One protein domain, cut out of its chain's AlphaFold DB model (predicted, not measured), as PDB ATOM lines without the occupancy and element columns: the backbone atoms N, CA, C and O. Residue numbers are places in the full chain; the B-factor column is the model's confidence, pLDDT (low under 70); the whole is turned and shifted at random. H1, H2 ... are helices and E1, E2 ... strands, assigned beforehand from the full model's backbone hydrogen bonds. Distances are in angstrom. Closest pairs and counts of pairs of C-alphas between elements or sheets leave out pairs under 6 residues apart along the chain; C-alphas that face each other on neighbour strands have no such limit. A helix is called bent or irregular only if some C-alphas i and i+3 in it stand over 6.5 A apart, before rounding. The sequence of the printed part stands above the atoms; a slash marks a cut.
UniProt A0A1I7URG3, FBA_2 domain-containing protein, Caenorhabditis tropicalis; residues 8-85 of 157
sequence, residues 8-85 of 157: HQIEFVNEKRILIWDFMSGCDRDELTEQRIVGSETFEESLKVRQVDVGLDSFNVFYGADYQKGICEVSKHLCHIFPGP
ATOM      1  N   HIS A   8     -24.798   0.913 -84.740       76.81
ATOM      2  CA  HIS A   8     -24.825   1.939 -83.712       76.81
ATOM      3  C   HIS A   8     -24.470   3.277 -84.362       76.81
ATOM      4  O   HIS A   8     -23.343   3.464 -84.827       76.81
ATOM      5  N   GLN A   9     -25.447   4.182 -84.441       77.94
ATOM      6  CA  GLN A   9     -25.304   5.479 -85.092       77.94
ATOM      7  C   GLN A   9     -25.350   6.602 -84.057       77.94
ATOM      8  O   GLN A   9     -26.222   6.663 -83.192       77.94
ATOM      9  N   ILE A  10     -24.408   7.529 -84.166       74.19
ATOM     10  CA  ILE A  10     -24.327   8.695 -83.295       74.19
ATOM     11  C   ILE A  10     -24.191   9.928 -84.163       74.19
ATOM     12  O   ILE A  10     -23.340   9.975 -85.055       74.19
ATOM     13  N   GLU A  11     -25.010  10.932 -83.881       73.31
ATOM     14  CA  GLU A  11     -24.907  12.236 -84.509       73.31
ATOM     15  C   GLU A  11     -24.357  13.258 -83.512       73.31
ATOM     16  O   GLU A  11     -24.863  13.453 -82.404       73.31
ATOM     17  N   PHE A  12     -23.278  13.912 -83.929       70.81
ATOM     18  CA  PHE A  12     -22.647  15.011 -83.220       70.81
ATOM     19  C   PHE A  12     -23.146  16.314 -83.845       70.81
ATOM     20  O   PHE A  12     -22.628  16.781 -84.866       70.81
ATOM     21  N   VAL A  13     -24.208  16.866 -83.252       65.94
ATOM     22  CA  VAL A  13     -24.990  17.983 -83.811       65.94
ATOM     23  C   VAL A  13     -24.133  19.233 -84.036       65.94
ATOM     24  O   VAL A  13     -24.230  19.879 -85.082       65.94
ATOM     25  N   ASN A  14     -23.253  19.571 -83.090       64.44
ATOM     26  CA  ASN A  14     -22.411  20.769 -83.191       64.44
ATOM     27  C   ASN A  14     -21.350  20.638 -84.294       64.44
ATOM     28  O   ASN A  14     -20.985  21.616 -84.945       64.44
ATOM     29  N   GLU A  15     -20.872  19.420 -84.515       68.00
ATOM     30  CA  GLU A  15     -19.833  19.062 -85.470       68.00
ATOM     31  C   GLU A  15     -20.407  18.748 -86.857       68.00
ATOM     32  O   GLU A  15     -19.634  18.586 -87.803       68.00
ATOM     33  N   LYS A  16     -21.744  18.673 -86.982       72.56
ATOM     34  CA  LYS A  16     -22.468  18.215 -88.180       72.56
ATOM     35  C   LYS A  16     -21.883  16.911 -88.716       72.56
ATOM     36  O   LYS A  16     -21.600  16.783 -89.909       72.56
ATOM     37  N   ARG A  17     -21.612  15.983 -87.800       73.62
ATOM     38  CA  ARG A  17     -20.868  14.765 -88.089       73.62
ATOM     39  C   ARG A  17     -21.633  13.552 -87.603       73.62
ATOM     40  O   ARG A  17     -22.093  13.528 -86.468       73.62
ATOM     41  N   ILE A  18     -21.704  12.532 -88.444       78.44
ATOM     42  CA  ILE A  18     -22.351  11.265 -88.130       78.44
ATOM     43  C   ILE A  18     -21.272  10.193 -88.043       78.44
ATOM     44  O   ILE A  18     -20.415  10.077 -88.922       78.44
ATOM     45  N   LEU A  19     -21.321   9.416 -86.970       80.00
ATOM     46  CA  LEU A  19     -20.502   8.235 -86.774       80.00
ATOM     47  C   LEU A  19     -21.399   7.001 -86.796       80.00
ATOM     48  O   LEU A  19     -22.314   6.891 -85.986       80.00
ATOM     49  N   ILE A  20     -21.106   6.064 -87.692       82.81
ATOM     50  CA  ILE A  20     -21.807   4.782 -87.779       82.81
ATOM     51  C   ILE A  20     -20.815   3.664 -87.487       82.81
ATOM     52  O   ILE A  20     -19.767   3.579 -88.120       82.81
ATOM     53  N   TRP A  21     -21.162   2.785 -86.558       84.19
ATOM     54  CA  TRP A  21     -20.532   1.479 -86.417       84.19
ATOM     55  C   TRP A  21     -21.518   0.415 -86.870       84.19
ATOM     56  O   TRP A  21     -22.552   0.244 -86.232       84.19
ATOM     57  N   ASP A  22     -21.219  -0.282 -87.960       84.38
ATOM     58  CA  ASP A  22     -22.012  -1.414 -88.433       84.38
ATOM     59  C   ASP A  22     -21.279  -2.713 -88.098       84.38
ATOM     60  O   ASP A  22     -20.204  -2.976 -88.628       84.38
ATOM     61  N   PHE A  23     -21.830  -3.507 -87.179       79.12
ATOM     62  CA  PHE A  23     -21.158  -4.682 -86.611       79.12
ATOM     63  C   PHE A  23     -21.471  -5.993 -87.341       79.12
ATOM     64  O   PHE A  23     -20.886  -7.035 -87.027       79.12
ATOM     65  N   MET A  24     -22.395  -5.945 -88.300       69.44
ATOM     66  CA  MET A  24     -22.707  -7.044 -89.212       69.44
ATOM     67  C   MET A  24     -22.771  -6.472 -90.623       69.44
ATOM     68  O   MET A  24     -23.811  -6.508 -91.277       69.44
ATOM     69  N   SER A  25     -21.632  -5.906 -91.025       63.53
ATOM     70  CA  SER A  25     -21.368  -5.325 -92.338       63.53
ATOM     71  C   SER A  25     -22.133  -6.022 -93.470       63.53
ATOM     72  O   SER A  25     -22.021  -7.234 -93.652       63.53
ATOM     73  N   GLY A  26     -22.843  -5.232 -94.281       61.56
ATOM     74  CA  GLY A  26     -23.328  -5.661 -95.598       61.56
ATOM     75  C   GLY A  26     -22.237  -5.717 -96.679       61.56
ATOM     76  O   GLY A  26     -22.530  -6.128 -97.799       61.56
ATOM     77  N   CYS A  27     -21.007  -5.279 -96.374       68.19
ATOM     78  CA  CYS A  27     -19.842  -5.368 -97.258       68.19
ATOM     79  C   CYS A  27     -19.244  -6.779 -97.262       68.19
ATOM     80  O   CYS A  27     -19.294  -7.490 -96.251       68.19
ATOM     81  N   ASP A  28     -18.625  -7.142 -98.386       77.81
ATOM     82  CA  ASP A  28     -17.928  -8.415 -98.541       77.81
ATOM     83  C   ASP A  28     -16.755  -8.508 -97.558       77.81
ATOM     84  O   ASP A  28     -15.991  -7.562 -97.362       77.81
ATOM     85  N   ARG A  29     -16.591  -9.679 -96.932       79.56
ATOM     86  CA  ARG A  29     -15.577  -9.907 -95.888       79.56
ATOM     87  C   ARG A  29     -14.149  -9.636 -96.379       79.56
ATOM     88  O   ARG A  29     -13.320  -9.173 -95.605       79.56
ATOM     89  N   ASP A  30     -13.890  -9.854 -97.667       84.00
ATOM     90  CA  ASP A  30     -12.592  -9.606 -98.306       84.00
ATOM     91  C   ASP A  30     -12.214  -8.110 -98.347       84.00
ATOM     92  O   ASP A  30     -11.039  -7.771 -98.489       84.00
ATOM     93  N   GLU A  31     -13.184  -7.202 -98.195       84.12
ATOM     94  CA  GLU A  31     -12.949  -5.755 -98.125       84.12
ATOM     95  C   GLU A  31     -12.552  -5.291 -96.708       84.12
ATOM     96  O   GLU A  31     -11.995  -4.202 -96.532       84.12
ATOM     97  N   LEU A  32     -12.792  -6.123 -95.687       86.69
ATOM     98  CA  LEU A  32     -12.566  -5.825 -94.270       86.69
ATOM     99  C   LEU A  32     -11.118  -6.119 -93.854       86.69
ATOM    100  O   LEU A  32     -10.829  -7.029 -93.081       86.69
ATOM    101  N   THR A  33     -10.190  -5.342 -94.399       87.81
ATOM    102  CA  THR A  33      -8.741  -5.589 -94.272       87.81
ATOM    103  C   THR A  33      -8.081  -4.920 -93.063       87.81
ATOM    104  O   THR A  33      -6.894  -5.135 -92.811       87.81
ATOM    105  N   GLU A  34      -8.810  -4.091 -92.315       89.94
ATOM    106  CA  GLU A  34      -8.277  -3.348 -91.174       89.94
ATOM    107  C   GLU A  34      -8.587  -4.040 -89.846       89.94
ATOM    108  O   GLU A  34      -9.669  -4.584 -89.649       89.94
ATOM    109  N   GLN A  35      -7.688  -3.881 -88.873       90.62
ATOM    110  CA  GLN A  35      -7.938  -4.220 -87.475       90.62
ATOM    111  C   GLN A  35      -8.123  -2.950 -86.638       90.62
ATOM    112  O   GLN A  35      -7.367  -1.981 -86.778       90.62
ATOM    113  N   ARG A  36      -9.085  -2.958 -85.708       87.94
ATOM    114  CA  ARG A  36      -9.293  -1.872 -84.739       87.94
ATOM    115  C   ARG A  36      -9.454  -2.390 -83.325       87.94
ATOM    116  O   ARG A  36     -10.170  -3.349 -83.085       87.94
ATOM    117  N   ILE A  37      -8.824  -1.701 -82.382       88.44
ATOM    118  CA  ILE A  37      -8.954  -1.984 -80.952       88.44
ATOM    119  C   ILE A  37      -9.762  -0.853 -80.325       88.44
ATOM    120  O   ILE A  37      -9.419   0.320 -80.495       88.44
ATOM    121  N   VAL A  38     -10.823  -1.203 -79.605       85.88
ATOM    122  CA  VAL A  38     -11.627  -0.264 -78.821       85.88
ATOM    123  C   VAL A  38     -11.814  -0.868 -77.441       85.88
ATOM    124  O   VAL A  38     -12.493  -1.877 -77.285       85.88
ATOM    125  N   GLY A  39     -11.171  -0.268 -76.439       84.88
ATOM    126  CA  GLY A  39     -11.184  -0.797 -75.079       84.88
ATOM    127  C   GLY A  39     -10.649  -2.221 -74.988       84.88
ATOM    128  O   GLY A  39      -9.510  -2.470 -75.379       84.88
ATOM    129  N   SER A  40     -11.457  -3.135 -74.445       86.06
ATOM    130  CA  SER A  40     -11.109  -4.560 -74.370       86.06
ATOM    131  C   SER A  40     -11.380  -5.342 -75.654       86.06
ATOM    132  O   SER A  40     -10.961  -6.493 -75.739       86.06
ATOM    133  N   GLU A  41     -12.067  -4.750 -76.634       88.56
ATOM    134  CA  GLU A  41     -12.473  -5.446 -77.850       88.56
ATOM    135  C   GLU A  41     -11.517  -5.208 -79.013       88.56
ATOM    136  O   GLU A  41     -11.008  -4.105 -79.235       88.56
ATOM    137  N   THR A  42     -11.292  -6.276 -79.776       89.12
ATOM    138  CA  THR A  42     -10.505  -6.257 -81.008       89.12
ATOM    139  C   THR A  42     -11.399  -6.650 -82.176       89.12
ATOM    140  O   THR A  42     -11.891  -7.770 -82.257       89.12
ATOM    141  N   PHE A  43     -11.591  -5.711 -83.090       88.50
ATOM    142  CA  PHE A  43     -12.306  -5.875 -84.345       88.50
ATOM    143  C   PHE A  43     -11.290  -6.223 -85.432       88.50
ATOM    144  O   PHE A  43     -10.648  -5.330 -85.982       88.50
ATOM    145  N   GLU A  44     -11.075  -7.517 -85.676       88.81
ATOM    146  CA  GLU A  44     -10.050  -8.006 -86.615       88.81
ATOM    147  C   GLU A  44     -10.396  -7.746 -88.081       88.81
ATOM    148  O   GLU A  44      -9.498  -7.547 -88.891       88.81
ATOM    149  N   GLU A  45     -11.688  -7.718 -88.393       89.38
ATOM    150  CA  GLU A  45     -12.209  -7.560 -89.747       89.38
ATOM    151  C   GLU A  45     -13.034  -6.284 -89.795       89.38
ATOM    152  O   GLU A  45     -14.234  -6.276 -89.500       89.38
ATOM    153  N   SER A  46     -12.363  -5.184 -90.118       88.75
ATOM    154  CA  SER A  46     -12.967  -3.860 -90.182       88.75
ATOM    155  C   SER A  46     -12.585  -3.089 -91.443       88.75
ATOM    156  O   SER A  46     -11.578  -3.356 -92.096       88.75
ATOM    157  N   LEU A  47     -13.407  -2.103 -91.782       89.94
ATOM    158  CA  LEU A  47     -13.161  -1.136 -92.839       89.94
ATOM    159  C   LEU A  47     -13.654   0.231 -92.376       89.94
ATOM    160  O   LEU A  47     -14.820   0.390 -92.003       89.94
ATOM    161  N   LYS A  48     -12.781   1.237 -92.433       88.62
ATOM    162  CA  LYS A  48     -13.188   2.621 -92.210       88.62
ATOM    163  C   LYS A  48     -13.523   3.303 -93.528       88.62
ATOM    164  O   LYS A  48     -12.664   3.491 -94.385       88.62
ATOM    165  N   VAL A  49     -14.748   3.795 -93.629       86.50
ATOM    166  CA  VAL A  49     -15.221   4.613 -94.745       86.50
ATOM    167  C   VAL A  49     -15.414   6.044 -94.262       86.50
ATOM    168  O   VAL A  49     -16.015   6.288 -93.219       86.50
ATOM    169  N   ARG A  50     -14.901   7.016 -95.021       85.69
ATOM    170  CA  ARG A  50     -15.066   8.440 -94.716       85.69
ATOM    171  C   ARG A  50     -15.634   9.179 -95.915       85.69
ATOM    172  O   ARG A  50     -14.998   9.229 -96.963       85.69
ATOM    173  N   GLN A  51     -16.791   9.801 -95.730       83.44
ATOM    174  CA  GLN A  51     -17.432  10.663 -96.718       83.44
ATOM    175  C   GLN A  51     -17.441  12.092 -96.176       83.44
ATOM    176  O   GLN A  51     -18.326  12.500 -95.425       83.44
ATOM    177  N   VAL A  52     -16.394  12.846 -96.519       81.31
ATOM    178  CA  VAL A  52     -16.147  14.187 -95.964       81.31
ATOM    179  C   VAL A  52     -17.257  15.169 -96.337       81.31
ATOM    180  O   VAL A  52     -17.664  15.958 -95.490       81.31
ATOM    181  N   ASP A  53     -17.785  15.075 -97.558       78.00
ATOM    182  CA  ASP A  53     -18.784  16.009 -98.097       78.00
ATOM    183  C   ASP A  53     -20.115  15.993 -97.334       78.00
ATOM    184  O   ASP A  53     -20.849  16.979 -97.336       78.00
ATOM    185  N   VAL A  54     -20.410  14.883 -96.657       78.50
ATOM    186  CA  VAL A  54     -21.630  14.689 -95.861       78.50
ATOM    187  C   VAL A  54     -21.333  14.491 -94.372       78.50
ATOM    188  O   VAL A  54     -22.224  14.124 -93.615       78.50
ATOM    189  N   GLY A  55     -20.086  14.718 -93.940       79.50
ATOM    190  CA  GLY A  55     -19.698  14.596 -92.532       79.50
ATOM    191  C   GLY A  55     -19.869  13.186 -91.958       79.50
ATOM    192  O   GLY A  55     -20.103  13.050 -90.761       79.50
ATOM    193  N   LEU A  56     -19.770  12.140 -92.779       81.69
ATOM    194  CA  LEU A  56     -20.028  10.763 -92.361       81.69
ATOM    195  C   LEU A  56     -18.722   9.979 -92.197       81.69
ATOM    196  O   LEU A  56     -17.936   9.843 -93.140       81.69
ATOM    197  N   ASP A  57     -18.524   9.407 -91.014       82.81
ATOM    198  CA  ASP A  57     -17.546   8.352 -90.773       82.81
ATOM    199  C   ASP A  57     -18.286   7.056 -90.444       82.81
ATOM    200  O   ASP A  57     -19.137   7.014 -89.559       82.81
ATOM    201  N   SER A  58     -17.943   5.987 -91.151       84.44
ATOM    202  CA  SER A  58     -18.493   4.657 -90.934       84.44
ATOM    203  C   SER A  58     -17.369   3.663 -90.662       84.44
ATOM    204  O   SER A  58     -16.302   3.714 -91.279       84.44
ATOM    205  N   PHE A  59     -17.609   2.782 -89.702       86.38
ATOM    206  CA  PHE A  59     -16.778   1.642 -89.366       86.38
ATOM    207  C   PHE A  59     -17.612   0.394 -89.618       86.38
ATOM    208  O   PHE A  59     -18.500   0.071 -88.830       86.38
ATOM    209  N   ASN A  60     -17.339  -0.275 -90.731       87.31
ATOM    210  CA  ASN A  60     -17.954  -1.551 -91.062       87.31
ATOM    211  C   ASN A  60     -17.111  -2.648 -90.436       87.31
ATOM    212  O   ASN A  60     -15.889  -2.644 -90.577       87.31
ATOM    213  N   VAL A  61     -17.750  -3.557 -89.719       85.69
ATOM    214  CA  VAL A  61     -17.092  -4.605 -88.956       85.69
ATOM    215  C   VAL A  61     -17.846  -5.910 -89.156       85.69
ATOM    216  O   VAL A  61     -19.077  -5.930 -89.225       85.69
ATOM    217  N   PHE A  62     -17.105  -7.011 -89.217       83.88
ATOM    218  CA  PHE A  62     -17.662  -8.346 -89.062       83.88
ATOM    219  C   PHE A  62     -17.292  -8.882 -87.679       83.88
ATOM    220  O   PHE A  62     -16.174  -9.332 -87.449       83.88
ATOM    221  N   TYR A  63     -18.227  -8.792 -86.731       79.12
ATOM    222  CA  TYR A  63     -18.001  -9.235 -85.347       79.12
ATOM    223  C   TYR A  63     -18.834 -10.479 -84.972       79.12
ATOM    224  O   TYR A  63     -18.776 -10.991 -83.855       79.12
ATOM    225  N   GLY A  64     -19.593 -11.018 -85.934       76.31
ATOM    226  CA  GLY A  64     -20.346 -12.261 -85.785       76.31
ATOM    227  C   GLY A  64     -21.460 -12.183 -84.734       76.31
ATOM    228  O   GLY A  64     -22.002 -11.120 -84.443       76.31
ATOM    229  N   ALA A  65     -21.827 -13.331 -84.155       77.69
ATOM    230  CA  ALA A  65     -22.965 -13.447 -83.234       77.69
ATOM    231  C   ALA A  65     -22.817 -12.628 -81.935       77.69
ATOM    232  O   ALA A  65     -23.814 -12.345 -81.275       77.69
ATOM    233  N   ASP A  66     -21.592 -12.229 -81.583       76.06
ATOM    234  CA  ASP A  66     -21.281 -11.468 -80.374       76.06
ATOM    235  C   ASP A  66     -21.362  -9.940 -80.571       76.06
ATOM    236  O   ASP A  66     -21.005  -9.205 -79.653       76.06
ATOM    237  N   TYR A  67     -21.851  -9.432 -81.715       77.31
ATOM    238  CA  TYR A  67     -21.878  -7.991 -82.069       77.31
ATOM    239  C   TYR A  67     -22.377  -7.051 -80.962       77.31
ATOM    240  O   TYR A  67     -21.931  -5.910 -80.858       77.31
ATOM    241  N   GLN A  68     -23.243  -7.542 -80.079       75.12
ATOM    242  CA  GLN A  68     -23.732  -6.813 -78.911       75.12
ATOM    243  C   GLN A  68     -22.610  -6.390 -77.944       75.12
ATOM    244  O   GLN A  68     -22.651  -5.277 -77.423       75.12
ATOM    245  N   LYS A  69     -21.584  -7.228 -77.734       80.00
ATOM    246  CA  LYS A  69     -20.405  -6.876 -76.920       80.00
ATOM    247  C   LYS A  69     -19.626  -5.729 -77.552       80.00
ATOM    248  O   LYS A  69     -19.280  -4.775 -76.859       80.00
ATOM    249  N   GLY A  70     -19.433  -5.790 -78.871       81.31
ATOM    250  CA  GLY A  70     -18.795  -4.729 -79.645       81.31
ATOM    251  C   GLY A  70     -19.521  -3.390 -79.507       81.31
ATOM    252  O   GLY A  70     -18.880  -2.371 -79.262       81.31
ATOM    253  N   ILE A  71     -20.856  -3.395 -79.576       78.81
ATOM    254  CA  ILE A  71     -21.685  -2.194 -79.387       78.81
ATOM    255  C   ILE A  71     -21.503  -1.606 -77.987       78.81
ATOM    256  O   ILE A  71     -21.262  -0.402 -77.860       78.81
ATOM    257  N   CYS A  72     -21.602  -2.433 -76.940       78.62
ATOM    258  CA  CYS A  72     -21.406  -1.975 -75.563       78.62
ATOM    259  C   CYS A  72     -20.008  -1.386 -75.372       78.62
ATOM    260  O   CYS A  72     -19.877  -0.307 -74.795       78.62
ATOM    261  N   GLU A  73     -18.969  -2.052 -75.882       84.00
ATOM    262  CA  GLU A  73     -17.603  -1.557 -75.750       84.00
ATOM    263  C   GLU A  73     -17.420  -0.237 -76.497       84.00
ATOM    264  O   GLU A  73     -17.000   0.738 -75.882       84.00
ATOM    265  N   VAL A  74     -17.832  -0.133 -77.765       82.25
ATOM    266  CA  VAL A  74     -17.775   1.131 -78.519       82.25
ATOM    267  C   VAL A  74     -18.499   2.251 -77.774       82.25
ATOM    268  O   VAL A  74     -17.927   3.330 -77.612       82.25
ATOM    269  N   SER A  75     -19.690   1.975 -77.232       77.19
ATOM    270  CA  SER A  75     -20.495   2.941 -76.471       77.19
ATOM    271  C   SER A  75     -19.757   3.519 -75.257       77.19
ATOM    272  O   SER A  75     -19.920   4.706 -74.956       77.19
ATOM    273  N   LYS A  76     -18.903   2.730 -74.583       76.81
ATOM    274  CA  LYS A  76     -18.063   3.204 -73.464       76.81
ATOM    275  C   LYS A  76     -17.074   4.280 -73.895       76.81
ATOM    276  O   LYS A  76     -16.758   5.161 -73.102       76.81
ATOM    277  N   HIS A  77     -16.575   4.209 -75.130       75.19
ATOM    278  CA  HIS A  77     -15.476   5.056 -75.603       75.19
ATOM    279  C   HIS A  77     -15.926   6.285 -76.391       75.19
ATOM    280  O   HIS A  77     -15.108   7.175 -76.611       75.19
ATOM    281  N   LEU A  78     -17.205   6.392 -76.762       68.56
ATOM    282  CA  LEU A  78     -17.744   7.541 -77.507       68.56
ATOM    283  C   LEU A  78     -17.497   8.887 -76.812       68.56
ATOM    284  O   LEU A  78     -17.245   9.888 -77.484       68.56
ATOM    285  N   CYS A  79     -17.489   8.904 -75.476       56.75
ATOM    286  CA  CYS A  79     -17.217  10.097 -74.673       56.75
ATOM    287  C   CYS A  79     -15.795  10.655 -74.845       56.75
ATOM    288  O   CYS A  79     -15.586  11.849 -74.640       56.75
ATOM    289  N   HIS A  80     -14.827   9.823 -75.247       61.84
ATOM    290  CA  HIS A  80     -13.464  10.270 -75.540       61.84
ATOM    291  C   HIS A  80     -13.360  10.960 -76.901       61.84
ATOM    292  O   HIS A  80     -12.412  11.706 -77.136       61.84
ATOM    293  N   ILE A  81     -14.303  10.685 -77.806       58.16
ATOM    294  CA  ILE A  81     -14.226  11.144 -79.191       58.16
ATOM    295  C   ILE A  81     -14.880  12.524 -79.332       58.16
ATOM    296  O   ILE A  81     -14.313  13.376 -80.013       58.16
ATOM    297  N   PHE A  82     -16.006  12.786 -78.652       55.91
ATOM    298  CA  PHE A  82     -16.683  14.089 -78.718       55.91
ATOM    299  C   PHE A  82     -17.394  14.469 -77.402       55.91
ATOM    300  O   PHE A  82     -18.397  13.850 -77.038       55.91
ATOM    301  N   PRO A  83     -16.922  15.505 -76.687       55.84
ATOM    302  CA  PRO A  83     -17.616  16.068 -75.533       55.84
ATOM    303  C   PRO A  83     -18.684  17.074 -75.998       55.84
ATOM    304  O   PRO A  83     -18.378  18.231 -76.270       55.84
ATOM    305  N   GLY A  84     -19.947  16.662 -76.091       52.56
ATOM    306  CA  GLY A  84     -21.031  17.551 -76.524       52.56
ATOM    307  C   GLY A  84     -22.419  16.923 -76.404       52.56
ATOM    308  O   GLY A  84     -22.511  15.749 -76.060       52.56
ATOM    309  N   PRO A  85     -23.500  17.694 -76.636       53.38
ATOM    310  CA  PRO A  85     -24.862  17.167 -76.665       53.38
ATOM    311  C   PRO A  85     -24.958  16.046 -77.704       53.38
ATOM    312  O   PRO A  85     -24.722  16.268 -78.889       53.38
TER     313      PRO A  85
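What this domain is: This is residues 8 to 85 of the 157 residues of the protein "FBA_2 domain-containing protein" of Caenorhabditis tropicalis (UniProt A0A1I7URG3). Picture a single twisted, curved sheet of five strands, E1 to E5, wrapped part of the way round one helix, H1, which covers one face, while the opposite face has no named helix on it. The long strand E4 bends sharply at residue 44, and its first part and E3 form an arm of the sheet that folds over beside the helix. The printed part has 78 residues, with five named strands followed by one named helix, E1 E2 E3 E4 E5 H1; the sheet runs E1, E2, E5, E4, E3 and is mixed, and the class is mixed, helices and strands. The whole is compact, with a radius of gyration of the C-alphas of 12.5 A and spans of 34 by 27 by 16 A.

Where its parts are: Find C-alpha 8 at (-24.825, 1.939, -83.712), where E1 begins; it takes residues 8 to 12. E2 follows at residues 17 to 22, 16.2 A long, and E3 at residues 34 to 38. Look next at C-alpha 41, (-12.473, -5.446, -77.850): from there E4 runs to residue 51, 25.3 A, with a bend of 83 degrees at residue 44. E5, residues 56 to 61, is 16.0 A long. H1, residues 64 to 81, spans 25.1 A and ends at C-alpha 81, (-14.226, 11.144, -79.191); it is irregular, with C-alphas 65 and 68 8.0 A apart, and has a kink of 39 degrees near residue 75.

How they stand to each other: Begin at the edge strand E1, which forms an antiparallel hairpin with E2; N 10 and O 19 are 2.8 A apart. E2 and E5 are parallel, with N 59 and O 20 at 2.8 A. E3, E4 and E5 form a meander, each strand the antiparallel neighbour of the one before; look at N 43 and O 36, 2.8 A, and N 49 and O 58, 2.8 A. The pairing is staggered: E4 pairs with E3 over residues 41 to 46 and with E5 over residues 46 to 51. H1 is on one face of the sheet, making two layers, one of strands and one of helix. Its closest C-alphas to E3 are those of Val 74 and Val 38, 6.3 A; to E1, those of Ile 71 and His 8, 6.8 A. In H1, 7 of 14 O i to N i+4 pairs and 12 of 15 O i to N i+3 pairs are within hydrogen-bond range.

The domain as a whole: The two C-alphas farthest apart are those of Asp 30 and Pro 85, 36.5 A. The printed part has no cut, and the link from E2 to E3, 11 residues, is long. Confidence is under 70 at residues 13 to 15, 24 to 27 and 78 to 85.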